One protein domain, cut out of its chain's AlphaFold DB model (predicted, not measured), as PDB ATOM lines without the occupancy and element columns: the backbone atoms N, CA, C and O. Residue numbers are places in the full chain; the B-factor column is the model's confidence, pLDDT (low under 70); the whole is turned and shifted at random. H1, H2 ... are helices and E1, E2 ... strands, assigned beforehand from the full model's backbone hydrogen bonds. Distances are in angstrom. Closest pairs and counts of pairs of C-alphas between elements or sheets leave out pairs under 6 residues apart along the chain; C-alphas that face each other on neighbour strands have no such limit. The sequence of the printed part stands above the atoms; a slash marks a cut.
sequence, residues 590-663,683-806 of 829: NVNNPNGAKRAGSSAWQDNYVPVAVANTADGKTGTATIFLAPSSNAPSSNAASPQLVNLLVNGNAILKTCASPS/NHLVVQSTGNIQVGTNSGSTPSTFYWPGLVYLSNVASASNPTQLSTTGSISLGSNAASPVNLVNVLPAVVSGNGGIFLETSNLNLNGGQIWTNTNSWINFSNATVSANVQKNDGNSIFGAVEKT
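Overview. This is residues 590 to 663 and 683 to 806 of the 829 residues of an uncharacterized protein of Acidiphilium multivorum (strain DSM 11245 / JCM 8867 / NBRC 100883 / AIU 301) (UniProt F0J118). Here the chain winds in stacked turns, a solenoid of strands: E1 and E2, then E3 and E4, then E5, E6 and E7, then E8, E10 and E11, then E12, E13 and E14. The branched sheet E1 E3 E5 E8 E9 E12 E15 and the parallel sheet E2 E4 E6 E10 E13 form a sandwich, two sheets face to face; the mixed sheet E7 E11 E14 E17 E16 covers one side of it, and residues 636 to 641 stick out. The printed part has 198 residues, with seventeen named strands and two short helices in the order H1, E1 to E15, H2, E16, E17. It is mostly strand, though under half of its residues are in named elements, and compact, with a radius of gyration of the C-alphas of 16.6 A and spans of 45 by 42 by 32 A.

Arrangement. Look first at H1, residues 596 to 600, which is not on any of the three sheets. Next find E1, residues 610 to 614, parallel to E3, residues 645 to 651, with N 612 and O 649 2.8 A apart. E3 is parallel to E5, residues 684 to 689, where N 648 and O 686 are 2.9 A apart. E8, residues 711 to 719, has E5 on one side, with N 687 and O 713 2.9 A apart; on the other side are E9, residues 722 to 726, and E12, residues 757 to 761. E8 and E9 are a hairpin, N 718 to O 725 2.8 A, while E8 and E12 are parallel, N 714 to O 759 2.9 A. E15, residues 779 to 782, is parallel to E12, N 760 to O 781 2.9 A. The second sheet runs E2, residues 624 to 631, E4, 653 to 658, E6, 693 to 695, E10, 731 to 734, and E13, 764 to 766; N 627 and O 655 are 2.8 A apart, N 695 and O 733 2.8 A. The facing parts of the sandwich are 9.5 A apart centre to centre, their planes 7 degrees apart. The third sheet, strongly twisted, runs E7, residues 704 to 707, E11, 742 to 746, E14, 772 to 775, E17, 802 to 805, and E16, 794 to 799; N 773 and O 744 are 2.8 A apart, and in the hairpin E16 and E17 N 802 and O 799 2.9 A. The closest C-alphas of E10 and E11, Leu 734 and Val 742, are 5.3 A apart. H2, residues 785 to 788, only grazes the first two sheets; it is too short for an O i to N i+4 pair, and H1's is within hydrogen-bond range.

Along the chain. Find C-alpha 596 at (-12.588, -6.176, 198.301), where H1 begins. E2 is 22.4 A long and E3 19.6 A. E8 runs 23.3 A from C-alpha 711 at (7.191, -8.429, 197.271), and E17 ends at C-alpha 805, (21.855, 0.045, 199.970).

Size, cuts and confidence. The C-alphas farthest apart, of Asp 619 and Ser 638, are 51.5 A apart. Residues 664 to 682 are not printed, and C-alphas 663 and 683 are 18.7 A apart across the cut. The link E2 to E3 is long, 13 residues. Mean pLDDT of the printed part is 73.7; 63 residues are under 70, among them 632 to 643 and 783 to 806.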
ATOM      1  N   ASN A 590      -3.324 -17.344 201.685       85.94
ATOM      2  CA  ASN A 590      -3.614 -15.910 201.609       85.94
ATOM      3  C   ASN A 590      -4.202 -15.351 202.910       85.94
ATOM      4  O   ASN A 590      -5.012 -16.003 203.565       85.94
ATOM      5  N   VAL A 591      -3.852 -14.102 203.211       91.19
ATOM      6  CA  VAL A 591      -4.481 -13.246 204.221       91.19
ATOM      7  C   VAL A 591      -4.989 -11.994 203.503       91.19
ATOM      8  O   VAL A 591      -4.236 -11.039 203.325       91.19
ATOM      9  N   ASN A 592      -6.225 -12.000 202.999       91.88
ATOM     10  CA  ASN A 592      -6.735 -10.911 202.153       91.88
ATOM     11  C   ASN A 592      -8.272 -10.788 202.159       91.88
ATOM     12  O   ASN A 592      -8.991 -11.534 202.811       91.88
ATOM     13  N   ASN A 593      -8.806  -9.824 201.410       90.31
ATOM     14  CA  ASN A 593     -10.223  -9.769 201.051       90.31
ATOM     15  C   ASN A 593     -10.353  -9.994 199.540       90.31
ATOM     16  O   ASN A 593     -10.247  -9.035 198.774       90.31
ATOM     17  N   PRO A 594     -10.602 -11.230 199.071       83.12
ATOM     18  CA  PRO A 594     -10.573 -11.553 197.642       83.12
ATOM     19  C   PRO A 594     -11.666 -10.845 196.826       83.12
ATOM     20  O   PRO A 594     -11.608 -10.814 195.601       83.12
ATOM     21  N   ASN A 595     -12.680 -10.280 197.488       82.19
ATOM     22  CA  ASN A 595     -13.768  -9.545 196.847       82.19
ATOM     23  C   ASN A 595     -13.729  -8.039 197.147       82.19
ATOM     24  O   ASN A 595     -14.693  -7.341 196.825       82.19
ATOM     25  N   GLY A 596     -12.667  -7.538 197.781       80.25
ATOM     26  CA  GLY A 596     -12.588  -6.176 198.301       80.25
ATOM     27  C   GLY A 596     -12.668  -5.118 197.209       80.25
ATOM     28  O   GLY A 596     -13.612  -4.329 197.190       80.25
ATOM     29  N   ALA A 597     -11.772  -5.193 196.226       78.56
ATOM     30  CA  ALA A 597     -11.730  -4.311 195.065       78.56
ATOM     31  C   ALA A 597     -13.060  -4.317 194.308       78.56
ATOM     32  O   ALA A 597     -13.693  -3.277 194.122       78.56
ATOM     33  N   LYS A 598     -13.578  -5.509 193.989       82.31
ATOM     34  CA  LYS A 598     -14.874  -5.654 193.311       82.31
ATOM     35  C   LYS A 598     -16.014  -4.985 194.089       82.31
ATOM     36  O   LYS A 598     -16.867  -4.346 193.476       82.31
ATOM     37  N   ARG A 599     -16.053  -5.125 195.421       79.19
ATOM     38  CA  ARG A 599     -17.072  -4.491 196.280       79.19
ATOM     39  C   ARG A 599     -16.905  -2.977 196.374       79.19
ATOM     40  O   ARG A 599     -17.913  -2.281 196.444       79.19
ATOM     41  N   ALA A 600     -15.674  -2.479 196.332       76.69
ATOM     42  CA  ALA A 600     -15.370  -1.053 196.254       76.69
ATOM     43  C   ALA A 600     -15.651  -0.449 194.859       76.69
ATOM     44  O   ALA A 600     -15.542   0.761 194.685       76.69
ATOM     45  N   GLY A 601     -16.028  -1.264 193.861       79.44
ATOM     46  CA  GLY A 601     -16.170  -0.812 192.472       79.44
ATOM     47  C   GLY A 601     -14.824  -0.472 191.821       79.44
ATOM     48  O   GLY A 601     -14.765   0.355 190.916       79.44
ATOM     49  N   SER A 602     -13.758  -1.098 192.311       79.94
ATOM     50  CA  SER A 602     -12.355  -0.824 192.028       79.94
ATOM     51  C   SER A 602     -11.671  -2.079 191.465       79.94
ATOM     52  O   SER A 602     -12.121  -3.205 191.678       79.94
ATOM     53  N   SER A 603     -10.577  -1.898 190.728       79.38
ATOM     54  CA  SER A 603      -9.623  -2.972 190.402       79.38
ATOM     55  C   SER A 603      -8.350  -2.881 191.244       79.38
ATOM     56  O   SER A 603      -7.428  -3.667 191.049       79.38
ATOM     57  N   ALA A 604      -8.286  -1.894 192.141       78.25
ATOM     58  CA  ALA A 604      -7.125  -1.606 192.953       78.25
ATOM     59  C   ALA A 604      -6.967  -2.703 194.006       78.25
ATOM     60  O   ALA A 604      -7.844  -2.927 194.843       78.25
ATOM     61  N   TRP A 605      -5.833  -3.392 193.974       78.19
ATOM     62  CA  TRP A 605      -5.520  -4.449 194.929       78.19
ATOM     63  C   TRP A 605      -5.461  -3.907 196.374       78.19
ATOM     64  O   TRP A 605      -5.685  -4.663 197.318       78.19
ATOM     65  N   GLN A 606      -5.257  -2.593 196.553       83.62
ATOM     66  CA  GLN A 606      -5.311  -1.874 197.833       83.62
ATOM     67  C   GLN A 606      -6.664  -1.994 198.542       83.62
ATOM     68  O   GLN A 606      -6.742  -1.698 199.724       83.62
ATOM     69  N   ASP A 607      -7.728  -2.402 197.847       85.81
ATOM     70  CA  ASP A 607      -9.043  -2.647 198.444       85.81
ATOM     71  C   ASP A 607      -9.222  -4.111 198.901       85.81
ATOM     72  O   ASP A 607     -10.183  -4.430 199.603       85.81
ATOM     73  N   ASN A 608      -8.300  -5.016 198.546       89.81
ATOM     74  CA  ASN A 608      -8.333  -6.445 198.892       89.81
ATOM     75  C   ASN A 608      -7.688  -6.747 200.260       89.81
ATOM     76  O   ASN A 608      -7.002  -7.759 200.414       89.81
ATOM     77  N   TYR A 609      -7.886  -5.886 201.256       92.06
ATOM     78  CA  TYR A 609      -7.243  -5.986 202.571       92.06
ATOM     79  C   TYR A 609      -8.108  -6.685 203.627       92.06
ATOM     80  O   TYR A 609      -9.339  -6.630 203.588       92.06
ATOM     81  N   VAL A 610      -7.451  -7.264 204.633       96.06
ATOM     82  CA  VAL A 610      -8.059  -7.591 205.927       96.06
ATOM     83  C   VAL A 610      -7.985  -6.356 206.835       96.06
ATOM     84  O   VAL A 610      -6.883  -5.854 207.086       96.06
ATOM     85  N   PRO A 611      -9.121  -5.824 207.323       96.31
ATOM     86  CA  PRO A 611      -9.110  -4.661 208.205       96.31
ATOM     87  C   PRO A 611      -8.543  -4.997 209.592       96.31
ATOM     88  O   PRO A 611      -8.866  -6.035 210.172       96.31
ATOM     89  N   VAL A 612      -7.747  -4.085 210.151       97.25
ATOM     90  CA  VAL A 612      -7.258  -4.114 211.536       97.25
ATOM     91  C   VAL A 612      -7.555  -2.762 212.184       97.25
ATOM     92  O   VAL A 612      -6.873  -1.771 211.937       97.25
ATOM     93  N   ALA A 613      -8.591  -2.686 213.012       95.56
ATOM     94  CA  ALA A 613      -8.931  -1.482 213.762       95.56
ATOM     95  C   ALA A 613      -8.145  -1.419 215.076       95.56
ATOM     96  O   ALA A 613      -8.104  -2.399 215.816       95.56
ATOM     97  N   VAL A 614      -7.570  -0.264 215.411       93.56
ATOM     98  CA  VAL A 614      -6.833  -0.073 216.667       93.56
ATOM     99  C   VAL A 614      -7.559   0.951 217.530       93.56
ATOM    100  O   VAL A 614      -7.936   2.021 217.054       93.56
ATOM    101  N   ALA A 615      -7.792   0.626 218.802       90.06
ATOM    102  CA  ALA A 615      -8.379   1.573 219.742       90.06
ATOM    103  C   ALA A 615      -7.432   2.762 219.957       90.06
ATOM    104  O   ALA A 615      -6.230   2.570 220.121       90.06
ATOM    105  N   ASN A 616      -7.973   3.981 220.003       86.69
ATOM    106  CA  ASN A 616      -7.191   5.162 220.366       86.69
ATOM    107  C   ASN A 616      -6.620   5.028 221.783       86.69
ATOM    108  O   ASN A 616      -7.175   4.338 222.641       86.69
ATOM    109  N   THR A 617      -5.524   5.731 222.042       77.12
ATOM    110  CA  THR A 617      -4.983   5.875 223.393       77.12
ATOM    111  C   THR A 617      -5.961   6.652 224.287       77.12
ATOM    112  O   THR A 617      -6.837   7.379 223.810       77.12
ATOM    113  N   ALA A 618      -5.795   6.551 225.610       75.50
ATOM    114  CA  ALA A 618      -6.644   7.261 226.573       75.50
ATOM    115  C   ALA A 618      -6.590   8.799 226.430       75.50
ATOM    116  O   ALA A 618      -7.548   9.481 226.786       75.50
ATOM    117  N   ASP A 619      -5.497   9.345 225.888       72.75
ATOM    118  CA  ASP A 619      -5.322  10.772 225.589       72.75
ATOM    119  C   ASP A 619      -5.787  11.167 224.171       72.75
ATOM    120  O   ASP A 619      -5.535  12.286 223.726       72.75
ATOM    121  N   GLY A 620      -6.486  10.272 223.463       74.88
ATOM    122  CA  GLY A 620      -7.091  10.537 222.156       74.88
ATOM    123  C   GLY A 620      -6.116  10.513 220.977       74.88
ATOM    124  O   GLY A 620      -6.493  10.914 219.876       74.88
ATOM    125  N   LYS A 621      -4.878  10.048 221.177       81.06
ATOM    126  CA  LYS A 621      -3.909   9.828 220.098       81.06
ATOM    127  C   LYS A 621      -4.213   8.526 219.355       81.06
ATOM    128  O   LYS A 621      -4.891   7.627 219.858       81.06
ATOM    129  N   THR A 622      -3.671   8.429 218.145       85.12
ATOM    130  CA  THR A 622      -3.721   7.217 217.325       85.12
ATOM    131  C   THR A 622      -3.097   6.050 218.084       85.12
ATOM    132  O   THR A 622      -1.931   6.131 218.478       85.12
ATOM    133  N   GLY A 623      -3.863   4.979 218.287       90.44
ATOM    134  CA  GLY A 623      -3.365   3.783 218.961       90.44
ATOM    135  C   GLY A 623      -2.370   2.992 218.119       90.44
ATOM    136  O   GLY A 623      -2.297   3.173 216.905       90.44
ATOM    137  N   THR A 624      -1.618   2.098 218.755       92.25
ATOM    138  CA  THR A 624      -0.597   1.263 218.106       92.25
ATOM    139  C   THR A 624      -0.939  -0.218 218.209       92.25
ATOM    140  O   THR A 624      -1.336  -0.682 219.272       92.25
ATOM    141  N   ALA A 625      -0.768  -0.969 217.122       93.88
ATOM    142  CA  ALA A 625      -0.891  -2.422 217.092       93.88
ATOM    143  C   ALA A 625       0.451  -3.077 216.758       93.88
ATOM    144  O   ALA A 625       1.153  -2.630 215.851       93.88
ATOM    145  N   THR A 626       0.785  -4.167 217.447       93.94
ATOM    146  CA  THR A 626       1.896  -5.045 217.058       93.94
ATOM    147  C   THR A 626       1.368  -6.193 216.208       93.94
ATOM    148  O   THR A 626       0.427  -6.865 216.608       93.94
ATOM    149  N   ILE A 627       1.971  -6.432 215.048       93.50
ATOM    150  CA  ILE A 627       1.563  -7.466 214.098       93.50
ATOM    151  C   ILE A 627       2.726  -8.434 213.924       93.50
ATOM    152  O   ILE A 627       3.778  -8.060 213.404       93.50
ATOM    153  N   PHE A 628       2.527  -9.668 214.365       90.31
ATOM    154  CA  PHE A 628       3.437 -10.779 214.163       90.31
ATOM    155  C   PHE A 628       2.978 -11.564 212.937       90.31
ATOM    156  O   PHE A 628       1.812 -11.932 212.817       90.31
ATOM    157  N   LEU A 629       3.891 -11.762 211.990       86.44
ATOM    158  CA  LEU A 629       3.632 -12.499 210.762       86.44
ATOM    159  C   LEU A 629       4.541 -13.727 210.720       86.44
ATOM    160  O   LEU A 629       5.774 -13.612 210.709       86.44
ATOM    161  N   ALA A 630       3.916 -14.897 210.676       79.62
ATOM    162  CA  ALA A 630       4.555 -16.201 210.652       79.62
ATOM    163  C   ALA A 630       4.018 -17.032 209.470       79.62
ATOM    164  O   ALA A 630       3.199 -17.933 209.662       79.62
ATOM    165  N   PRO A 631       4.456 -16.767 208.225       73.31
ATOM    166  CA  PRO A 631       4.183 -17.701 207.140       73.31
ATOM    167  C   PRO A 631       4.795 -19.063 207.506       73.31
ATOM    168  O   PRO A 631       5.978 -19.150 207.840       73.31
ATOM    169  N   SER A 632       4.004 -20.137 207.495       64.06
ATOM    170  CA  SER A 632       4.489 -21.459 207.891       64.06
ATOM    171  C   SER A 632       5.563 -21.949 206.928       64.06
ATOM    172  O   SER A 632       5.338 -21.985 205.717       64.06
ATOM    173  N   SER A 633       6.675 -22.445 207.472       47.41
ATOM    174  CA  SER A 633       7.702 -23.190 206.727       47.41
ATOM    175  C   SER A 633       7.170 -24.484 206.096       47.41
ATOM    176  O   SER A 633       7.785 -25.014 205.180       47.41
ATOM    177  N   ASN A 634       6.008 -24.963 206.552       41.69
ATOM    178  CA  ASN A 634       5.285 -26.117 206.015       41.69
ATOM    179  C   ASN A 634       4.471 -25.799 204.743       41.69
ATOM    180  O   ASN A 634       3.544 -26.543 204.417       41.69
ATOM    181  N   ALA A 635       4.802 -24.728 204.007       38.41
ATOM    182  CA  ALA A 635       4.383 -24.626 202.610       38.41
ATOM    183  C   ALA A 635       4.732 -25.965 201.928       38.41
ATOM    184  O   ALA A 635       5.861 -26.432 202.107       38.41
ATOM    185  N   PRO A 636       3.783 -26.640 201.250       34.78
ATOM    186  CA  PRO A 636       3.934 -28.035 200.863       34.78
ATOM    187  C   PRO A 636       5.280 -28.270 200.197       34.78
ATOM    188  O   PRO A 636       5.559 -27.729 199.122       34.78
ATOM    189  N   SER A 637       6.106 -29.057 200.890       35.50
ATOM    190  CA  SER A 637       7.397 -29.519 200.412       35.50
ATOM    191  C   SER A 637       7.305 -29.854 198.922       35.50
ATOM    192  O   SER A 637       6.456 -30.621 198.469       35.50
ATOM    193  N   SER A 638       8.180 -29.232 198.140       33.94
ATOM    194  CA  SER A 638       8.482 -29.565 196.746       33.94
ATOM    195  C   SER A 638       7.421 -29.368 195.645       33.94
ATOM    196  O   SER A 638       7.789 -29.613 194.504       33.94
ATOM    197  N   ASN A 639       6.179 -28.898 195.886       36.41
ATOM    198  CA  ASN A 639       5.189 -28.765 194.783       36.41
ATOM    199  C   ASN A 639       4.076 -27.687 194.899       36.41
ATOM    200  O   ASN A 639       3.215 -27.623 194.019       36.41
ATOM    201  N   ALA A 640       4.037 -26.822 195.921       40.31
ATOM    202  CA  ALA A 640       3.008 -25.769 195.996       40.31
ATOM    203  C   ALA A 640       3.395 -24.504 195.210       40.31
ATOM    204  O   ALA A 640       4.097 -23.629 195.705       40.31
ATOM    205  N   ALA A 641       2.893 -24.401 193.981       43.59
ATOM    206  CA  ALA A 641       3.134 -23.305 193.038       43.59
ATOM    207  C   ALA A 641       2.301 -22.020 193.281       43.59
ATOM    208  O   ALA A 641       2.177 -21.206 192.368       43.59
ATOM    209  N   SER A 642       1.697 -21.822 194.460       53.34
ATOM    210  CA  SER A 642       0.749 -20.716 194.691       53.34
ATOM    211  C   SER A 642       1.370 -19.599 195.544       53.34
ATOM    212  O   SER A 642       1.613 -19.841 196.725       53.34
ATOM    213  N   PRO A 643       1.598 -18.388 194.994       60.66
ATOM    214  CA  PRO A 643       2.018 -17.207 195.753       60.66
ATOM    215  C   PRO A 643       1.103 -16.940 196.956       60.66
ATOM    216  O   PRO A 643      -0.119 -16.991 196.801       60.66
ATOM    217  N   GLN A 644       1.660 -16.626 198.132       71.44
ATOM    218  CA  GLN A 644       0.859 -16.160 199.273       71.44
ATOM    219  C   GLN A 644       0.708 -14.638 199.200       71.44
ATOM    220  O   GLN A 644       1.703 -13.917 199.123       71.44
ATOM    221  N   LEU A 645      -0.523 -14.138 199.265       82.69
ATOM    222  CA  LEU A 645      -0.819 -12.711 199.372       82.69
ATOM    223  C   LEU A 645      -1.276 -12.379 200.791       82.69
ATOM    224  O   LEU A 645      -2.324 -12.849 201.231       82.69
ATOM    225  N   VAL A 646      -0.524 -11.522 201.471       89.81
ATOM    226  CA  VAL A 646      -0.866 -10.939 202.769       89.81
ATOM    227  C   VAL A 646      -1.157  -9.465 202.551       89.81
ATOM    228  O   VAL A 646      -0.272  -8.728 202.138       89.81
ATOM    229  N   ASN A 647      -2.384  -9.025 202.809       92.88
ATOM    230  CA  ASN A 647      -2.799  -7.638 202.648       92.88
ATOM    231  C   ASN A 647      -3.587  -7.169 203.873       92.88
ATOM    232  O   ASN A 647      -4.713  -7.613 204.101       92.88
ATOM    233  N   LEU A 648      -2.990  -6.272 204.658       95.75
ATOM    234  CA  LEU A 648      -3.551  -5.735 205.895       95.75
ATOM    235  C   LEU A 648      -3.731  -4.217 205.802       95.75
ATOM    236  O   LEU A 648      -2.821  -3.509 205.370       95.75
ATOM    237  N   LEU A 649      -4.860  -3.711 206.305       95.94
ATOM    238  CA  LEU A 649      -5.090  -2.275 206.497       95.94
ATOM    239  C   LEU A 649      -5.292  -1.961 207.976       95.94
ATOM    240  O   LEU A 649      -6.336  -2.265 208.553       95.94
ATOM    241  N   VAL A 650      -4.304  -1.310 208.575       97.06
ATOM    242  CA  VAL A 650      -4.295  -0.907 209.978       97.06
ATOM    243  C   VAL A 650      -4.874   0.497 210.114       97.06
ATOM    244  O   VAL A 650      -4.290   1.481 209.669       97.06
ATOM    245  N   ASN A 651      -6.028   0.618 210.763       95.75
ATOM    246  CA  ASN A 651      -6.563   1.910 211.170       95.75
ATOM    247  C   ASN A 651      -5.970   2.308 212.533       95.75
ATOM    248  O   ASN A 651      -6.605   2.124 213.571       95.75
ATOM    249  N   GLY A 652      -4.721   2.769 212.516       94.94
ATOM    250  CA  GLY A 652      -3.887   3.046 213.684       94.94
ATOM    251  C   GLY A 652      -2.411   3.118 213.292       94.94
ATOM    252  O   GLY A 652      -2.100   3.181 212.110       94.94
ATOM    253  N   ASN A 653      -1.493   3.087 214.257       95.38
ATOM    254  CA  ASN A 653      -0.079   2.801 214.007       95.38
ATOM    255  C   ASN A 653       0.151   1.280 213.976       95.38
ATOM    256  O   ASN A 653      -0.518   0.537 214.696       95.38
ATOM    257  N   ALA A 654       1.136   0.821 213.209       95.56
ATOM    258  CA  ALA A 654       1.504  -0.587 213.087       95.56
ATOM    259  C   ALA A 654       2.976  -0.810 213.452       95.56
ATOM    260  O   ALA A 654       3.845  -0.081 212.983       95.56
ATOM    261  N   ILE A 655       3.266  -1.846 214.233       94.69
ATOM    262  CA  ILE A 655       4.612  -2.373 214.471       94.69
ATOM    263  C   ILE A 655       4.664  -3.776 213.875       94.69
ATOM    264  O   ILE A 655       4.004  -4.678 214.377       94.69
ATOM    265  N   LEU A 656       5.450  -3.980 212.826       92.94
ATOM    266  CA  LEU A 656       5.572  -5.262 212.135       92.94
ATOM    267  C   LEU A 656       6.699  -6.098 212.729       92.94
ATOM    268  O   LEU A 656       7.799  -5.598 212.948       92.94
ATOM    269  N   LYS A 657       6.456  -7.385 212.955       87.62
ATOM    270  CA  LYS A 657       7.452  -8.350 213.423       87.62
ATOM    271  C   LYS A 657       7.330  -9.640 212.620       87.62
ATOM    272  O   LYS A 657       6.229 -10.067 212.294       87.62
ATOM    273  N   THR A 658       8.461 -10.264 212.317       72.88
ATOM    274  CA  THR A 658       8.524 -11.596 211.696       72.88
ATOM    275  C   THR A 658       8.971 -12.611 212.737       72.88
ATOM    276  O   THR A 658       9.931 -12.351 213.463       72.88
ATOM    277  N   CYS A 659       8.301 -13.761 212.809       57.62
ATOM    278  CA  CYS A 659       8.539 -14.745 213.874       57.62
ATOM    279  C   CYS A 659       9.771 -15.639 213.636       57.62
ATOM    280  O   CYS A 659      10.256 -16.261 214.578       57.62
ATOM    281  N   ALA A 660      10.327 -15.673 212.418       53.38
ATOM    282  CA  ALA A 660      11.576 -16.378 212.135       53.38
ATOM    283  C   ALA A 660      12.307 -15.789 210.919       53.38
ATOM    284  O   ALA A 660      11.728 -15.641 209.844       53.38
ATOM    285  N   SER A 661      13.602 -15.515 211.077       51.22
ATOM    286  CA  SER A 661      14.522 -15.320 209.951       51.22
ATOM    287  C   SER A 661      15.168 -16.667 209.612       51.22
ATOM    288  O   SER A 661      15.590 -17.366 210.538       51.22
ATOM    289  N   PRO A 662      15.286 -17.055 208.328       53.03
ATOM    290  CA  PRO A 662      16.077 -18.211 207.923       53.03
ATOM    291  C   PRO A 662      17.459 -18.199 208.584       53.03
ATOM    292  O   PRO A 662      18.175 -17.198 208.521       53.03
ATOM    293  N   SER A 663      17.869 -19.321 209.178       47.47
ATOM    294  CA  SER A 663      19.199 -19.478 209.788       47.47
ATOM    295  C   SER A 663      20.339 -19.215 208.793       47.47
ATOM    296  O   SER A 663      21.395 -18.733 209.193       47.47
ATOM    297  N   ASN A 683       6.100 -14.557 197.972       69.19
ATOM    298  CA  ASN A 683       5.067 -14.044 198.862       69.19
ATOM    299  C   ASN A 683       4.945 -12.528 198.713       69.19
ATOM    300  O   ASN A 683       5.936 -11.810 198.626       69.19
ATOM    301  N   HIS A 684       3.720 -12.019 198.701       80.12
ATOM    302  CA  HIS A 684       3.437 -10.593 198.616       80.12
ATOM    303  C   HIS A 684       2.942 -10.108 199.977       80.12
ATOM    304  O   HIS A 684       1.872 -10.515 200.423       80.12
ATOM    305  N   LEU A 685       3.709  -9.242 200.636       88.50
ATOM    306  CA  LEU A 685       3.282  -8.521 201.828       88.50
ATOM    307  C   LEU A 685       2.822  -7.129 201.449       88.50
ATOM    308  O   LEU A 685       3.590  -6.347 200.900       88.50
ATOM    309  N   VAL A 686       1.611  -6.795 201.851       92.00
ATOM    310  CA  VAL A 686       1.088  -5.445 201.851       92.00
ATOM    311  C   VAL A 686       0.629  -5.092 203.257       92.00
ATOM    312  O   VAL A 686      -0.233  -5.757 203.831       92.00
ATOM    313  N   VAL A 687       1.170  -3.999 203.791       94.81
ATOM    314  CA  VAL A 687       0.622  -3.341 204.974       94.81
ATOM    315  C   VAL A 687       0.363  -1.874 204.672       94.81
ATOM    316  O   VAL A 687       1.268  -1.106 204.343       94.81
ATOM    317  N   GLN A 688      -0.889  -1.479 204.835       94.75
ATOM    318  CA  GLN A 688      -1.346  -0.101 204.755       94.75
ATOM    319  C   GLN A 688      -1.723   0.370 206.159       94.75
ATOM    320  O   GLN A 688      -2.258  -0.404 206.948       94.75
ATOM    321  N   SER A 689      -1.441   1.623 206.498       95.88
ATOM    322  CA  SER A 689      -1.672   2.158 207.843       95.88
ATOM    323  C   SER A 689      -2.186   3.591 207.793       95.88
ATOM    324  O   SER A 689      -1.641   4.401 207.045       95.88
ATOM    325  N   THR A 690      -3.211   3.938 208.574       94.75
ATOM    326  CA  THR A 690      -3.645   5.345 208.712       94.75
ATOM    327  C   THR A 690      -2.700   6.169 209.590       94.75
ATOM    328  O   THR A 690      -2.663   7.396 209.483       94.75
ATOM    329  N   GLY A 691      -1.912   5.502 210.437       93.56
ATOM    330  CA  GLY A 691      -0.849   6.072 211.258       93.56
ATOM    331  C   GLY A 691       0.543   5.690 210.754       93.56
ATOM    332  O   GLY A 691       0.761   5.473 209.563       93.56
ATOM    333  N   ASN A 692       1.506   5.623 211.672       93.88
ATOM    334  CA  ASN A 692       2.888   5.235 211.385       93.88
ATOM    335  C   ASN A 692       3.028   3.717 211.174       93.88
ATOM    336  O   ASN A 692       2.227   2.937 211.688       93.88
ATOM    337  N   ILE A 693       4.064   3.293 210.450       95.31
ATOM    338  CA  ILE A 693       4.492   1.892 210.332       95.31
ATOM    339  C   ILE A 693       5.922   1.790 210.856       95.31
ATOM    340  O   ILE A 693       6.821   2.431 210.325       95.31
ATOM    341  N   GLN A 694       6.153   0.953 211.855       94.50
ATOM    342  CA  GLN A 694       7.479   0.584 212.329       94.50
ATOM    343  C   GLN A 694       7.778  -0.859 211.915       94.50
ATOM    344  O   GLN A 694       7.010  -1.766 212.214       94.50
ATOM    345  N   VAL A 695       8.911  -1.094 211.262       90.69
ATOM    346  CA  VAL A 695       9.379  -2.425 210.862       90.69
ATOM    347  C   VAL A 695      10.362  -2.946 211.904       90.69
ATOM    348  O   VAL A 695      11.444  -2.393 212.081       90.69
ATOM    349  N   GLY A 696       9.984  -4.018 212.592       81.69
ATOM    350  CA  GLY A 696      10.735  -4.656 213.665       81.69
ATOM    351  C   GLY A 696      10.759  -3.869 214.977       81.69
ATOM    352  O   GLY A 696      10.446  -2.682 215.065       81.69
ATOM    353  N   THR A 697      11.169  -4.554 216.041       73.06
ATOM    354  CA  THR A 697      11.544  -3.948 217.325       73.06
ATOM    355  C   THR A 697      12.844  -4.577 217.770       73.06
ATOM    356  O   THR A 697      12.993  -5.791 217.640       73.06
ATOM    357  N   ASN A 698      13.749  -3.791 218.337       60.84
ATOM    358  CA  ASN A 698      14.993  -4.320 218.858       60.84
ATOM    359  C   ASN A 698      15.174  -3.887 220.314       60.84
ATOM    360  O   ASN A 698      15.146  -2.694 220.616       60.84
ATOM    361  N   SER A 699      15.319  -4.860 221.208       52.84
ATOM    362  CA  SER A 699      15.597  -4.652 222.634       52.84
ATOM    363  C   SER A 699      17.094  -4.756 222.967       52.84
ATOM    364  O   SER A 699      17.453  -4.671 224.139       52.84
ATOM    365  N   GLY A 700      17.971  -4.910 221.962       54.41
ATOM    366  CA  GLY A 700      19.424  -5.015 222.129       54.41
ATOM    367  C   GLY A 700      20.235  -4.128 221.172       54.41
ATOM    368  O   GLY A 700      19.688  -3.499 220.273       54.41
ATOM    369  N   SER A 701      21.557  -4.089 221.385       47.03
ATOM    370  CA  SER A 701      22.532  -3.259 220.650       47.03
ATOM    371  C   SER A 701      23.021  -3.852 219.318       47.03
ATOM    372  O   SER A 701      23.824  -3.229 218.626       47.03
ATOM    373  N   THR A 702      22.577  -5.056 218.952       57.03
ATOM    374  CA  THR A 702      22.891  -5.711 217.671       57.03
ATOM    375  C   THR A 702      21.724  -5.537 216.707       57.03
ATOM    376  O   THR A 702      20.603  -5.793 217.131       57.03
ATOM    377  N   PRO A 703      21.926  -5.125 215.439       60.12
ATOM    378  CA  PRO A 703      20.827  -4.947 214.491       60.12
ATOM    379  C   PRO A 703      19.970  -6.215 214.368       60.12
ATOM    380  O   PRO A 703      20.501  -7.289 214.086       60.12
ATOM    381  N   SER A 704      18.656  -6.109 214.573       75.00
ATOM    382  CA  SER A 704      17.731  -7.216 214.307       75.00
ATOM    383  C   SER A 704      17.285  -7.181 212.844       75.00
ATOM    384  O   SER A 704      17.478  -6.188 212.147       75.00
ATOM    385  N   THR A 705      16.739  -8.280 212.330       77.06
ATOM    386  CA  THR A 705      16.338  -8.386 210.919       77.06
ATOM    387  C   THR A 705      14.852  -8.697 210.818       77.06
ATOM    388  O   THR A 705      14.382  -9.648 211.436       77.06
ATOM    389  N   PHE A 706      14.133  -7.912 210.019       84.00
ATOM    390  CA  PHE A 706      12.813  -8.243 209.497       84.00
ATOM    391  C   PHE A 706      12.994  -8.836 208.099       84.00
ATOM    392  O   PHE A 706      13.477  -8.152 207.193       84.00
ATOM    393  N   TYR A 707      12.632 -10.104 207.923       79.50
ATOM    394  CA  TYR A 707      12.791 -10.813 206.656       79.50
ATOM    395  C   TYR A 707      11.435 -11.139 206.030       79.50
ATOM    396  O   TYR A 707      10.574 -11.721 206.686       79.50
ATOM    397  N   TRP A 708      11.269 -10.814 204.748       80.50
ATOM    398  CA  TRP A 708      10.105 -11.222 203.968       80.50
ATOM    399  C   TRP A 708      10.476 -11.530 202.512       80.50
ATOM    400  O   TRP A 708      10.889 -10.612 201.802       80.50
ATOM    401  N   PRO A 709      10.322 -12.770 202.019       72.44
ATOM    402  CA  PRO A 709      10.643 -13.112 200.633       72.44
ATOM    403  C   PRO A 709       9.602 -12.551 199.650       72.44
ATOM    404  O   PRO A 709       8.417 -12.548 199.963       72.44
ATOM    405  N   GLY A 710      10.018 -12.142 198.445       74.94
ATOM    406  CA  GLY A 710       9.099 -11.777 197.355       74.94
ATOM    407  C   GLY A 710       8.840 -10.278 197.214       74.94
ATOM    408  O   GLY A 710       9.774  -9.514 196.982       74.94
ATOM    409  N   LEU A 711       7.591  -9.837 197.352       79.25
ATOM    410  CA  LEU A 711       7.191  -8.429 197.271       79.25
ATOM    411  C   LEU A 711       6.859  -7.887 198.667       79.25
ATOM    412  O   LEU A 711       6.120  -8.522 199.415       79.25
ATOM    413  N   VAL A 712       7.343  -6.694 199.004       87.19
ATOM    414  CA  VAL A 712       6.955  -5.955 200.215       87.19
ATOM    415  C   VAL A 712       6.417  -4.590 199.816       87.19
ATOM    416  O   VAL A 712       7.099  -3.827 199.143       87.19
ATOM    417  N   TYR A 713       5.219  -4.248 200.266       90.19
ATOM    418  CA  TYR A 713       4.583  -2.956 200.058       90.19
ATOM    419  C   TYR A 713       4.112  -2.399 201.397       90.19
ATOM    420  O   TYR A 713       3.227  -2.956 202.044       90.19
ATOM    421  N   LEU A 714       4.695  -1.282 201.818       93.12
ATOM    422  CA  LEU A 714       4.337  -0.582 203.047       93.12
ATOM    423  C   LEU A 714       3.857   0.822 202.692       93.12
ATOM    424  O   LEU A 714       4.525   1.532 201.944       93.12
ATOM    425  N   SER A 715       2.710   1.232 203.226       91.94
ATOM    426  CA  SER A 715       2.075   2.496 202.849       91.94
ATOM    427  C   SER A 715       1.388   3.187 204.018       91.94
ATOM    428  O   SER A 715       0.630   2.562 204.756       91.94
ATOM    429  N   ASN A 716       1.585   4.501 204.144       91.75
ATOM    430  CA  ASN A 716       0.714   5.321 204.983       91.75
ATOM    431  C   ASN A 716      -0.436   5.874 204.129       91.75
ATOM    432  O   ASN A 716      -0.189   6.559 203.137       91.75
ATOM    433  N   VAL A 717      -1.684   5.627 204.526       91.38
ATOM    434  CA  VAL A 717      -2.899   6.054 203.813       91.38
ATOM    435  C   VAL A 717      -3.663   7.109 204.606       91.38
ATOM    436  O   VAL A 717      -3.632   7.126 205.831       91.38
ATOM    437  N   ALA A 718      -4.346   8.024 203.926       86.75
ATOM    438  CA  ALA A 718      -5.038   9.135 204.578       86.75
ATOM    439  C   ALA A 718      -6.268   8.681 205.383       86.75
ATOM    440  O   ALA A 718      -6.636   9.315 206.371       86.75
ATOM    441  N   SER A 719      -6.922   7.600 204.952       88.81
ATOM    442  CA  SER A 719      -8.097   7.037 205.613       88.81
ATOM    443  C   SER A 719      -8.234   5.555 205.295       88.81
ATOM    444  O   SER A 719      -8.006   5.138 204.161       88.81
ATOM    445  N   ALA A 720      -8.718   4.774 206.262       88.19
ATOM    446  CA  ALA A 720      -9.070   3.377 206.031       88.19
ATOM    447  C   ALA A 720     -10.242   3.222 205.038       88.19
ATOM    448  O   ALA A 720     -10.357   2.212 204.356       88.19
ATOM    449  N   SER A 721     -11.101   4.242 204.915       86.12
ATOM    450  CA  SER A 721     -12.204   4.253 203.944       86.12
ATOM    451  C   SER A 721     -11.769   4.536 202.502       86.12
ATOM    452  O   SER A 721     -12.584   4.398 201.593       86.12
ATOM    453  N   ASN A 722     -10.522   4.966 202.288       84.56
ATOM    454  CA  ASN A 722      -9.957   5.200 200.963       84.56
ATOM    455  C   ASN A 722      -8.462   4.821 200.952       84.56
ATOM    456  O   ASN A 722      -7.600   5.706 200.984       84.56
ATOM    457  N   PRO A 723      -8.142   3.516 200.903       85.44
ATOM    458  CA  PRO A 723      -6.768   3.021 201.002       85.44
ATOM    459  C   PRO A 723      -5.906   3.370 199.776       85.44
ATOM    460  O   PRO A 723      -4.698   3.158 199.787       85.44
ATOM    461  N   THR A 724      -6.495   3.927 198.713       83.75
ATOM    462  CA  THR A 724      -5.760   4.369 197.514       83.75
ATOM    463  C   THR A 724      -5.097   5.740 197.679       83.75
ATOM    464  O   THR A 724      -4.223   6.106 196.893       83.75
ATOM    465  N   GLN A 725      -5.486   6.510 198.700       85.56
ATOM    466  CA  GLN A 725      -4.962   7.848 198.945       85.56
ATOM    467  C   GLN A 725      -3.865   7.820 200.011       85.56
ATOM    468  O   GLN A 725      -4.123   7.487 201.167       85.56
ATOM    469  N   LEU A 726      -2.654   8.240 199.644       84.75
ATOM    470  CA  LEU A 726      -1.528   8.325 200.574       84.75
ATOM    471  C   LEU A 726      -1.721   9.426 201.628       84.75
ATOM    472  O   LEU A 726      -2.266  10.497 201.350       84.75
ATOM    473  N   SER A 727      -1.243   9.155 202.841       84.56
ATOM    474  CA  SER A 727      -1.189  10.111 203.947       84.56
ATOM    475  C   SER A 727      -0.061  11.120 203.746       84.56
ATOM    476  O   SER A 727       1.013  10.784 203.249       84.56
ATOM    477  N   THR A 728      -0.281  12.358 204.190       80.81
ATOM    478  CA  THR A 728       0.762  13.392 204.242       80.81
ATOM    479  C   THR A 728       1.513  13.416 205.574       80.81
ATOM    480  O   THR A 728       2.589  14.011 205.645       80.81
ATOM    481  N   THR A 729       0.996  12.769 206.623       80.19
ATOM    482  CA  THR A 729       1.514  12.875 208.000       80.19
ATOM    483  C   THR A 729       2.110  11.582 208.554       80.19
ATOM    484  O   THR A 729       2.870  11.646 209.518       80.19
ATOM    485  N   GLY A 730       1.787  10.424 207.974       84.56
ATOM    486  CA  GLY A 730       2.331   9.138 208.412       84.56
ATOM    487  C   GLY A 730       3.824   8.985 208.107       84.56
ATOM    488  O   GLY A 730       4.369   9.643 207.222       84.56
ATOM    489  N   SER A 731       4.487   8.100 208.848       89.12
ATOM    490  CA  SER A 731       5.880   7.722 208.607       89.12
ATOM    491  C   SER A 731       6.062   6.209 208.529       89.12
ATOM    492  O   SER A 731       5.278   5.451 209.110       89.12
ATOM    493  N   ILE A 732       7.106   5.774 207.824       91.00
ATOM    494  CA  ILE A 732       7.638   4.410 207.892       91.00
ATOM    495  C   ILE A 732       8.998   4.472 208.584       91.00
ATOM    496  O   ILE A 732       9.848   5.272 208.188       91.00
ATOM    497  N   SER A 733       9.233   3.628 209.590       90.75
ATOM    498  CA  SER A 733      10.532   3.508 210.246       90.75
ATOM    499  C   SER A 733      11.067   2.081 210.295       90.75
ATOM    500  O   SER A 733      10.295   1.135 210.406       90.75
ATOM    501  N   LEU A 734      12.391   1.907 210.233       87.50
ATOM    502  CA  LEU A 734      13.043   0.614 210.473       87.50
ATOM    503  C   LEU A 734      13.577   0.594 211.906       87.50
ATOM    504  O   LEU A 734      14.535   1.284 212.226       87.50
ATOM    505  N   GLY A 735      12.925  -0.141 212.801       84.25
ATOM    506  CA  GLY A 735      13.193  -0.081 214.236       84.25
ATOM    507  C   GLY A 735      12.639   1.176 214.910       84.25
ATOM    508  O   GLY A 735      12.054   2.059 214.274       84.25
ATOM    509  N   SER A 736      12.807   1.238 216.232       81.62
ATOM    510  CA  SER A 736      12.249   2.297 217.084       81.62
ATOM    511  C   SER A 736      13.179   3.499 217.262       81.62
ATOM    512  O   SER A 736      12.701   4.600 217.524       81.62
ATOM    513  N   ASN A 737      14.498   3.313 217.156       79.44
ATOM    514  CA  ASN A 737      15.497   4.375 217.279       79.44
ATOM    515  C   ASN A 737      16.859   3.927 216.722       79.44
ATOM    516  O   ASN A 737      17.086   2.739 216.500       79.44
ATOM    517  N   ALA A 738      17.774   4.882 216.531       72.94
ATOM    518  CA  ALA A 738      19.095   4.635 215.946       72.94
ATOM    519  C   ALA A 738      20.027   3.735 216.779       72.94
ATOM    520  O   ALA A 738      20.989   3.195 216.241       72.94
ATOM    521  N   ALA A 739      19.762   3.567 218.079       73.31
ATOM    522  CA  ALA A 739      20.509   2.653 218.945       73.31
ATOM    523  C   ALA A 739      20.029   1.192 218.822       73.31
ATOM    524  O   ALA A 739      20.698   0.283 219.308       73.31
ATOM    525  N   SER A 740      18.899   0.982 218.144       72.25
ATOM    526  CA  SER A 740      18.192  -0.286 217.971       72.25
ATOM    527  C   SER A 740      17.850  -0.511 216.483       72.25
ATOM    528  O   SER A 740      16.667  -0.673 216.155       72.25
ATOM    529  N   PRO A 741      18.841  -0.495 215.563       76.94
ATOM    530  CA  PRO A 741      18.585  -0.588 214.126       76.94
ATOM    531  C   PRO A 741      17.926  -1.923 213.752       76.94
ATOM    532  O   PRO A 741      18.182  -2.957 214.382       76.94
ATOM    533  N   VAL A 742      17.087  -1.894 212.714       82.81
ATOM    534  CA  VAL A 742      16.457  -3.082 212.118       82.81
ATOM    535  C   VAL A 742      16.741  -3.107 210.620       82.81
ATOM    536  O   VAL A 742      16.497  -2.122 209.930       82.81
ATOM    537  N   ASN A 743      17.208  -4.238 210.105       81.44
ATOM    538  CA  ASN A 743      17.373  -4.447 208.671       81.44
ATOM    539  C   ASN A 743      16.083  -4.999 208.052       81.44
ATOM    540  O   ASN A 743      15.500  -5.938 208.589       81.44
ATOM    541  N   LEU A 744      15.657  -4.452 206.912       84.25
ATOM    542  CA  LEU A 744      14.571  -4.986 206.086       84.25
ATOM    543  C   LEU A 744      15.173  -5.816 204.949       84.25
ATOM    544  O   LEU A 744      15.826  -5.272 204.061       84.25
ATOM    545  N   VAL A 745      14.946  -7.127 204.963       78.81
ATOM    546  CA  VAL A 745      15.554  -8.069 204.016       78.81
ATOM    547  C   VAL A 745      14.471  -8.754 203.186       78.81
ATOM    548  O   VAL A 745      13.576  -9.401 203.720       78.81
ATOM    549  N   ASN A 746      14.578  -8.635 201.866       76.75
ATOM    550  CA  ASN A 746      13.651  -9.175 200.870       76.75
ATOM    551  C   ASN A 746      14.367 -10.051 199.824       76.75
ATOM    552  O   ASN A 746      13.990 -10.132 198.661       76.75
ATOM    553  N   VAL A 747      15.469 -10.681 200.221       69.88
ATOM    554  CA  VAL A 747      16.288 -11.491 199.316       69.88
ATOM    555  C   VAL A 747      15.639 -12.862 199.119       69.88
ATOM    556  O   VAL A 747      15.512 -13.629 200.067       69.88
ATOM    557  N   LEU A 748      15.267 -13.190 197.883       65.00
ATOM    558  CA  LEU A 748      14.893 -14.542 197.478       65.00
ATOM    559  C   LEU A 748      16.164 -15.388 197.266       65.00
ATOM    560  O   LEU A 748      17.053 -14.942 196.539       65.00
ATOM    561  N   PRO A 749      16.272 -16.603 197.833       54.62
ATOM    562  CA  PRO A 749      17.478 -17.437 197.714       54.62
ATOM    563  C   PRO A 749      17.792 -17.983 196.310       54.62
ATOM    564  O   PRO A 749      18.797 -18.667 196.157       54.62
ATOM    565  N   ALA A 750      16.977 -17.697 195.285       50.81
ATOM    566  CA  ALA A 750      17.162 -18.145 193.900       50.81
ATOM    567  C   ALA A 750      17.402 -16.967 192.933       50.81
ATOM    568  O   ALA A 750      17.055 -15.825 193.230       50.81
ATOM    569  N   VAL A 751      17.974 -17.235 191.749       44.84
ATOM    570  CA  VAL A 751      18.153 -16.229 190.682       44.84
ATOM    571  C   VAL A 751      16.780 -15.804 190.159       44.84
ATOM    572  O   VAL A 751      16.180 -16.486 189.334       44.84
ATOM    573  N   VAL A 752      16.269 -14.676 190.650       48.50
ATOM    574  CA  VAL A 752      14.980 -14.123 190.223       48.50
ATOM    575  C   VAL A 752      15.191 -13.184 189.037       48.50
ATOM    576  O   VAL A 752      15.798 -12.116 189.165       48.50
ATOM    577  N   SER A 753      14.659 -13.551 187.874       45.19
ATOM    578  CA  SER A 753      14.386 -12.605 186.795       45.19
ATOM    579  C   SER A 753      13.038 -11.923 187.071       45.19
ATOM    580  O   SER A 753      12.011 -12.372 186.580       45.19
ATOM    581  N   GLY A 754      13.031 -10.863 187.890       48.81
ATOM    582  CA  GLY A 754      11.953  -9.858 187.867       48.81
ATOM    583  C   GLY A 754      10.763  -9.989 188.828       48.81
ATOM    584  O   GLY A 754       9.781  -9.299 188.601       48.81
ATOM    585  N   ASN A 755      10.822 -10.781 189.906       50.28
ATOM    586  CA  ASN A 755       9.643 -11.027 190.764       50.28
ATOM    587  C   ASN A 755       9.783 -10.601 192.246       50.28
ATOM    588  O   ASN A 755       8.920 -10.939 193.052       50.28
ATOM    589  N   GLY A 756      10.839  -9.862 192.614       60.19
ATOM    590  CA  GLY A 756      11.033  -9.323 193.970       60.19
ATOM    591  C   GLY A 756      11.065  -7.791 194.007       60.19
ATOM    592  O   GLY A 756      11.433  -7.143 193.025       60.19
ATOM    593  N   GLY A 757      10.699  -7.187 195.140       72.06
ATOM    594  CA  GLY A 757      10.787  -5.735 195.294       72.06
ATOM    595  C   GLY A 757      10.172  -5.178 196.572       72.06
ATOM    596  O   GLY A 757       9.320  -5.797 197.200       72.06
ATOM    597  N   ILE A 758      10.604  -3.973 196.939       81.12
ATOM    598  CA  ILE A 758      10.146  -3.244 198.122       81.12
ATOM    599  C   ILE A 758       9.531  -1.914 197.679       81.12
ATOM    600  O   ILE A 758      10.142  -1.173 196.918       81.12
ATOM    601  N   PHE A 759       8.349  -1.583 198.178       85.25
ATOM    602  CA  PHE A 759       7.647  -0.324 197.952       85.25
ATOM    603  C   PHE A 759       7.415   0.342 199.306       85.25
ATOM    604  O   PHE A 759       6.802  -0.249 200.196       85.25
ATOM    605  N   LEU A 760       7.939   1.555 199.478       85.88
ATOM    606  CA  LEU A 760       7.821   2.347 200.702       85.88
ATOM    607  C   LEU A 760       7.080   3.645 200.378       85.88
ATOM    608  O   LEU A 760       7.670   4.672 200.035       85.88
ATOM    609  N   GLU A 761       5.757   3.587 200.476       85.88
ATOM    610  CA  GLU A 761       4.848   4.644 200.053       85.88
ATOM    611  C   GLU A 761       4.467   5.533 201.249       85.88
ATOM    612  O   GLU A 761       3.417   5.380 201.878       85.88
ATOM    613  N   THR A 762       5.352   6.471 201.587       82.50
ATOM    614  CA  THR A 762       5.223   7.352 202.756       82.50
ATOM    615  C   THR A 762       5.667   8.782 202.464       82.50
ATOM    616  O   THR A 762       6.482   9.025 201.573       82.50
ATOM    617  N   SER A 763       5.158   9.748 203.235       75.88
ATOM    618  CA  SER A 763       5.700  11.108 203.227       75.88
ATOM    619  C   SER A 763       7.018  11.212 204.002       75.88
ATOM    620  O   SER A 763       7.834  12.064 203.653       75.88
ATOM    621  N   ASN A 764       7.255  10.332 204.987       81.56
ATOM    622  CA  ASN A 764       8.416  10.363 205.879       81.56
ATOM    623  C   ASN A 764       9.010   8.956 206.093       81.56
ATOM    624  O   ASN A 764       8.395   8.113 206.740       81.56
ATOM    625  N   LEU A 765      10.238   8.715 205.621       83.38
ATOM    626  CA  LEU A 765      10.976   7.466 205.861       83.38
ATOM    627  C   LEU A 765      12.120   7.691 206.862       83.38
ATOM    628  O   LEU A 765      12.957   8.566 206.647       83.38
ATOM    629  N   ASN A 766      12.190   6.881 207.921       84.81
ATOM    630  CA  ASN A 766      13.272   6.910 208.908       84.81
ATOM    631  C   ASN A 766      13.894   5.523 209.123       84.81
ATOM    632  O   ASN A 766      13.309   4.638 209.734       84.81
ATOM    633  N   LEU A 767      15.131   5.334 208.695       80.69
ATOM    634  CA  LEU A 767      15.777   4.026 208.791       80.69
ATOM    635  C   LEU A 767      16.387   3.742 210.154       80.69
ATOM    636  O   LEU A 767      16.747   2.601 210.402       80.69
ATOM    637  N   ASN A 768      16.571   4.758 211.004       81.06
ATOM    638  CA  ASN A 768      17.194   4.605 212.318       81.06
ATOM    639  C   ASN A 768      18.492   3.759 212.284       81.06
ATOM    640  O   ASN A 768      18.697   2.878 213.113       81.06
ATOM    641  N   GLY A 769      19.358   3.976 211.290       76.69
ATOM    642  CA  GLY A 769      20.603   3.210 211.132       76.69
ATOM    643  C   GLY A 769      20.444   1.771 210.611       76.69
ATOM    644  O   GLY A 769      21.448   1.086 210.440       76.69
ATOM    645  N   GLY A 770      19.220   1.314 210.344       76.12
ATOM    646  CA  GLY A 770      18.919   0.059 209.657       76.12
ATOM    647  C   GLY A 770      19.198   0.101 208.152       76.12
ATOM    648  O   GLY A 770      19.290   1.170 207.542       76.12
ATOM    649  N   GLN A 771      19.323  -1.077 207.543       77.06
ATOM    650  CA  GLN A 771      19.609  -1.255 206.117       77.06
ATOM    651  C   GLN A 771      18.459  -1.958 205.381       77.06
ATOM    652  O   GLN A 771      17.660  -2.671 205.987       77.06
ATOM    653  N   ILE A 772      18.382  -1.781 204.058       77.31
ATOM    654  CA  ILE A 772      17.426  -2.485 203.189       77.31
ATOM    655  C   ILE A 772      18.198  -3.378 202.216       77.31
ATOM    656  O   ILE A 772      19.035  -2.877 201.462       77.31
ATOM    657  N   TRP A 773      17.904  -4.679 202.203       74.69
ATOM    658  CA  TRP A 773      18.538  -5.670 201.327       74.69
ATOM    659  C   TRP A 773      17.498  -6.337 200.418       74.69
ATOM    660  O   TRP A 773      16.455  -6.793 200.883       74.69
ATOM    661  N   THR A 774      17.781  -6.434 199.120       71.12
ATOM    662  CA  THR A 774      16.935  -7.115 198.120       71.12
ATOM    663  C   THR A 774      17.811  -7.696 197.001       71.12
ATOM    664  O   THR A 774      18.991  -7.345 196.913       71.12
ATOM    665  N   ASN A 775      17.282  -8.585 196.152       65.50
ATOM    666  CA  ASN A 775      18.037  -9.143 195.019       65.50
ATOM    667  C   ASN A 775      18.477  -8.043 194.023       65.50
ATOM    668  O   ASN A 775      17.866  -6.986 193.908       65.50
ATOM    669  N   THR A 776      19.524  -8.301 193.241       61.31
ATOM    670  CA  THR A 776      20.168  -7.371 192.299       61.31
ATOM    671  C   THR A 776      19.231  -6.914 191.190       61.31
ATOM    672  O   THR A 776      19.378  -5.795 190.707       61.31
ATOM    673  N   ASN A 777      18.250  -7.743 190.824       62.44
ATOM    674  CA  ASN A 777      17.237  -7.425 189.816       62.44
ATOM    675  C   ASN A 777      15.892  -6.978 190.424       62.44
ATOM    676  O   ASN A 777      14.920  -6.846 189.685       62.44
ATOM    677  N   SER A 778      15.820  -6.774 191.743       66.69
ATOM    678  CA  SER A 778      14.605  -6.336 192.439       66.69
ATOM    679  C   SER A 778      14.548  -4.814 192.579       66.69
ATOM    680  O   SER A 778      15.572  -4.130 192.671       66.69
ATOM    681  N   TRP A 779      13.335  -4.266 192.634       68.69
ATOM    682  CA  TRP A 779      13.120  -2.821 192.769       68.69
ATOM    683  C   TRP A 779      13.037  -2.382 194.232       68.69
ATOM    684  O   TRP A 779      12.565  -3.121 195.091       68.69
ATOM    685  N   ILE A 780      13.457  -1.144 194.508       74.44
ATOM    686  CA  ILE A 780      13.084  -0.426 195.734       74.44
ATOM    687  C   ILE A 780      12.442   0.881 195.285       74.44
ATOM    688  O   ILE A 780      13.134   1.743 194.739       74.44
ATOM    689  N   ASN A 781      11.135   0.988 195.484       74.12
ATOM    690  CA  ASN A 781      10.291   2.080 195.027       74.12
ATOM    691  C   ASN A 781       9.805   2.926 196.202       74.12
ATOM    692  O   ASN A 781       9.657   2.443 197.327       74.12
ATOM    693  N   PHE A 782       9.557   4.199 195.914       71.62
ATOM    694  CA  PHE A 782       9.080   5.176 196.879       71.62
ATOM    695  C   PHE A 782       7.988   6.028 196.235       71.62
ATOM    696  O   PHE A 782       8.179   6.522 195.122       71.62
ATOM    697  N   SER A 783       6.908   6.294 196.971       65.88
ATOM    698  CA  SER A 783       5.856   7.241 196.550       65.88
ATOM    699  C   SER A 783       6.397   8.656 196.363       65.88
ATOM    700  O   SER A 783       5.867   9.466 195.599       65.88
ATOM    701  N   ASN A 784       7.445   8.972 197.122       60.03
ATOM    702  CA  ASN A 784       8.029  10.287 197.212       60.03
ATOM    703  C   ASN A 784       9.445  10.255 196.639       60.03
ATOM    704  O   ASN A 784      10.407   9.923 197.324       60.03
ATOM    705  N   ALA A 785       9.555  10.671 195.386       54.88
ATOM    706  CA  ALA A 785      10.594  11.545 194.864       54.88
ATOM    707  C   ALA A 785      11.783  11.868 195.808       54.88
ATOM    708  O   ALA A 785      12.905  11.391 195.651       54.88
ATOM    709  N   THR A 786      11.487  12.635 196.856       56.53
ATOM    710  CA  THR A 786      12.404  13.102 197.906       56.53
ATOM    711  C   THR A 786      13.171  11.984 198.608       56.53
ATOM    712  O   THR A 786      14.352  12.123 198.924       56.53
ATOM    713  N   VAL A 787      12.477  10.887 198.901       56.62
ATOM    714  CA  VAL A 787      13.044   9.719 199.567       56.62
ATOM    715  C   VAL A 787      13.989   9.012 198.599       56.62
ATOM    716  O   VAL A 787      15.104   8.678 198.982       56.62
ATOM    717  N   SER A 788      13.601   8.883 197.326       54.91
ATOM    718  CA  SER A 788      14.397   8.195 196.303       54.91
ATOM    719  C   SER A 788      15.749   8.864 196.006       54.91
ATOM    720  O   SER A 788      16.745   8.162 195.841       54.91
ATOM    721  N   ALA A 789      15.822  10.203 196.015       50.28
ATOM    722  CA  ALA A 789      17.034  10.968 195.687       50.28
ATOM    723  C   ALA A 789      18.168  10.840 196.724       50.28
ATOM    724  O   ALA A 789      19.324  11.126 196.419       50.28
ATOM    725  N   ASN A 790      17.847  10.400 197.943       52.44
ATOM    726  CA  ASN A 790      18.791  10.299 199.059       52.44
ATOM    727  C   ASN A 790      19.178   8.848 199.386       52.44
ATOM    728  O   ASN A 790      19.972   8.598 200.293       52.44
ATOM    729  N   VAL A 791      18.650   7.885 198.625       53.72
ATOM    730  CA  VAL A 791      19.028   6.475 198.711       53.72
ATOM    731  C   VAL A 791      20.297   6.263 197.895       53.72
ATOM    732  O   VAL A 791      20.251   6.169 196.670       53.72
ATOM    733  N   GLN A 792      21.445   6.157 198.566       51.12
ATOM    734  CA  GLN A 792      22.679   5.764 197.893       51.12
ATOM    735  C   GLN A 792      22.668   4.255 197.629       51.12
ATOM    736  O   GLN A 792      22.507   3.424 198.526       51.12
ATOM    737  N   LYS A 793      22.811   3.893 196.354       49.84
ATOM    738  CA  LYS A 793      23.049   2.512 195.938       49.84
ATOM    739  C   LYS A 793      24.526   2.207 196.184       49.84
ATOM    740  O   LYS A 793      25.376   2.813 195.537       49.84
ATOM    741  N   ASN A 794      24.829   1.297 197.108       49.28
ATOM    742  CA  ASN A 794      26.196   0.850 197.352       49.28
ATOM    743  C   ASN A 794      26.436  -0.442 196.562       49.28
ATOM    744  O   ASN A 794      26.248  -1.552 197.043       49.28
ATOM    745  N   ASP A 795      26.898  -0.296 195.322       47.44
ATOM    746  CA  ASP A 795      27.264  -1.436 194.466       47.44
ATOM    747  C   ASP A 795      28.588  -2.117 194.896       47.44
ATOM    748  O   ASP A 795      29.067  -3.028 194.224       47.44
ATOM    749  N   GLY A 796      29.198  -1.672 196.003       35.81
ATOM    750  CA  GLY A 796      30.567  -2.018 196.406       35.81
ATOM    751  C   GLY A 796      30.769  -3.432 196.954       35.81
ATOM    752  O   GLY A 796      31.877  -3.946 196.851       35.81
ATOM    753  N   ASN A 797      29.724  -4.081 197.476       37.88
ATOM    754  CA  ASN A 797      29.767  -5.466 197.951       37.88
ATOM    755  C   ASN A 797      28.554  -6.226 197.403       37.88
ATOM    756  O   ASN A 797      27.488  -6.252 198.012       37.88
ATOM    757  N   SER A 798      28.704  -6.848 196.230       34.75
ATOM    758  CA  SER A 798      27.714  -7.815 195.751       34.75
ATOM    759  C   SER A 798      27.764  -9.023 196.685       34.75
ATOM    760  O   SER A 798      28.739  -9.778 196.680       34.75
ATOM    761  N   ILE A 799      26.727  -9.214 197.487       35.81
ATOM    762  CA  ILE A 799      26.535 -10.444 198.247       35.81
ATOM    763  C   ILE A 799      25.460 -11.218 197.490       35.81
ATOM    764  O   ILE A 799      24.295 -10.848 197.512       35.81
ATOM    765  N   PHE A 800      25.866 -12.247 196.741       39.31
ATOM    766  CA  PHE A 800      24.960 -13.193 196.069       39.31
ATOM    767  C   PHE A 800      23.909 -12.576 195.142       39.31
ATOM    768  O   PHE A 800      22.740 -12.948 195.193       39.31
ATOM    769  N   GLY A 801      24.299 -11.626 194.287       35.56
ATOM    770  CA  GLY A 801      23.311 -10.969 193.438       35.56
ATOM    771  C   GLY A 801      22.200 -10.325 194.275       35.56
ATOM    772  O   GLY A 801      21.039 -10.389 193.885       35.56
ATOM    773  N   ALA A 802      22.558  -9.742 195.422       34.50
ATOM    774  CA  ALA A 802      21.837  -8.711 196.151       34.50
ATOM    775  C   ALA A 802      22.721  -7.453 196.197       34.50
ATOM    776  O   ALA A 802      23.951  -7.549 196.267       34.50
ATOM    777  N   VAL A 803      22.104  -6.272 196.125       38.22
ATOM    778  CA  VAL A 803      22.815  -4.987 196.232       38.22
ATOM    779  C   VAL A 803      22.564  -4.410 197.620       38.22
ATOM    780  O   VAL A 803      21.414  -4.200 198.003       38.22
ATOM    781  N   GLU A 804      23.633  -4.130 198.362       35.78
ATOM    782  CA  GLU A 804      23.562  -3.387 199.619       35.78
ATOM    783  C   GLU A 804      23.183  -1.922 199.336       35.78
ATOM    784  O   GLU A 804      23.806  -1.239 198.522       35.78
ATOM    785  N   LYS A 805      22.147  -1.396 199.999       41.81
ATOM    786  CA  LYS A 805      21.855   0.045 199.970       41.81
ATOM    787  C   LYS A 805      22.003   0.629 201.367       41.81
ATOM    788  O   LYS A 805      21.213   0.343 202.265       41.81
ATOM    789  N   THR A 806      23.029   1.456 201.536       38.72
ATOM    790  CA  THR A 806      23.274   2.226 202.756       38.72
ATOM    791  C   THR A 806      22.719   3.630 202.554       38.72
ATOM    792  O   THR A 806      23.028   4.298 201.573       38.72
TER     793      THR A 806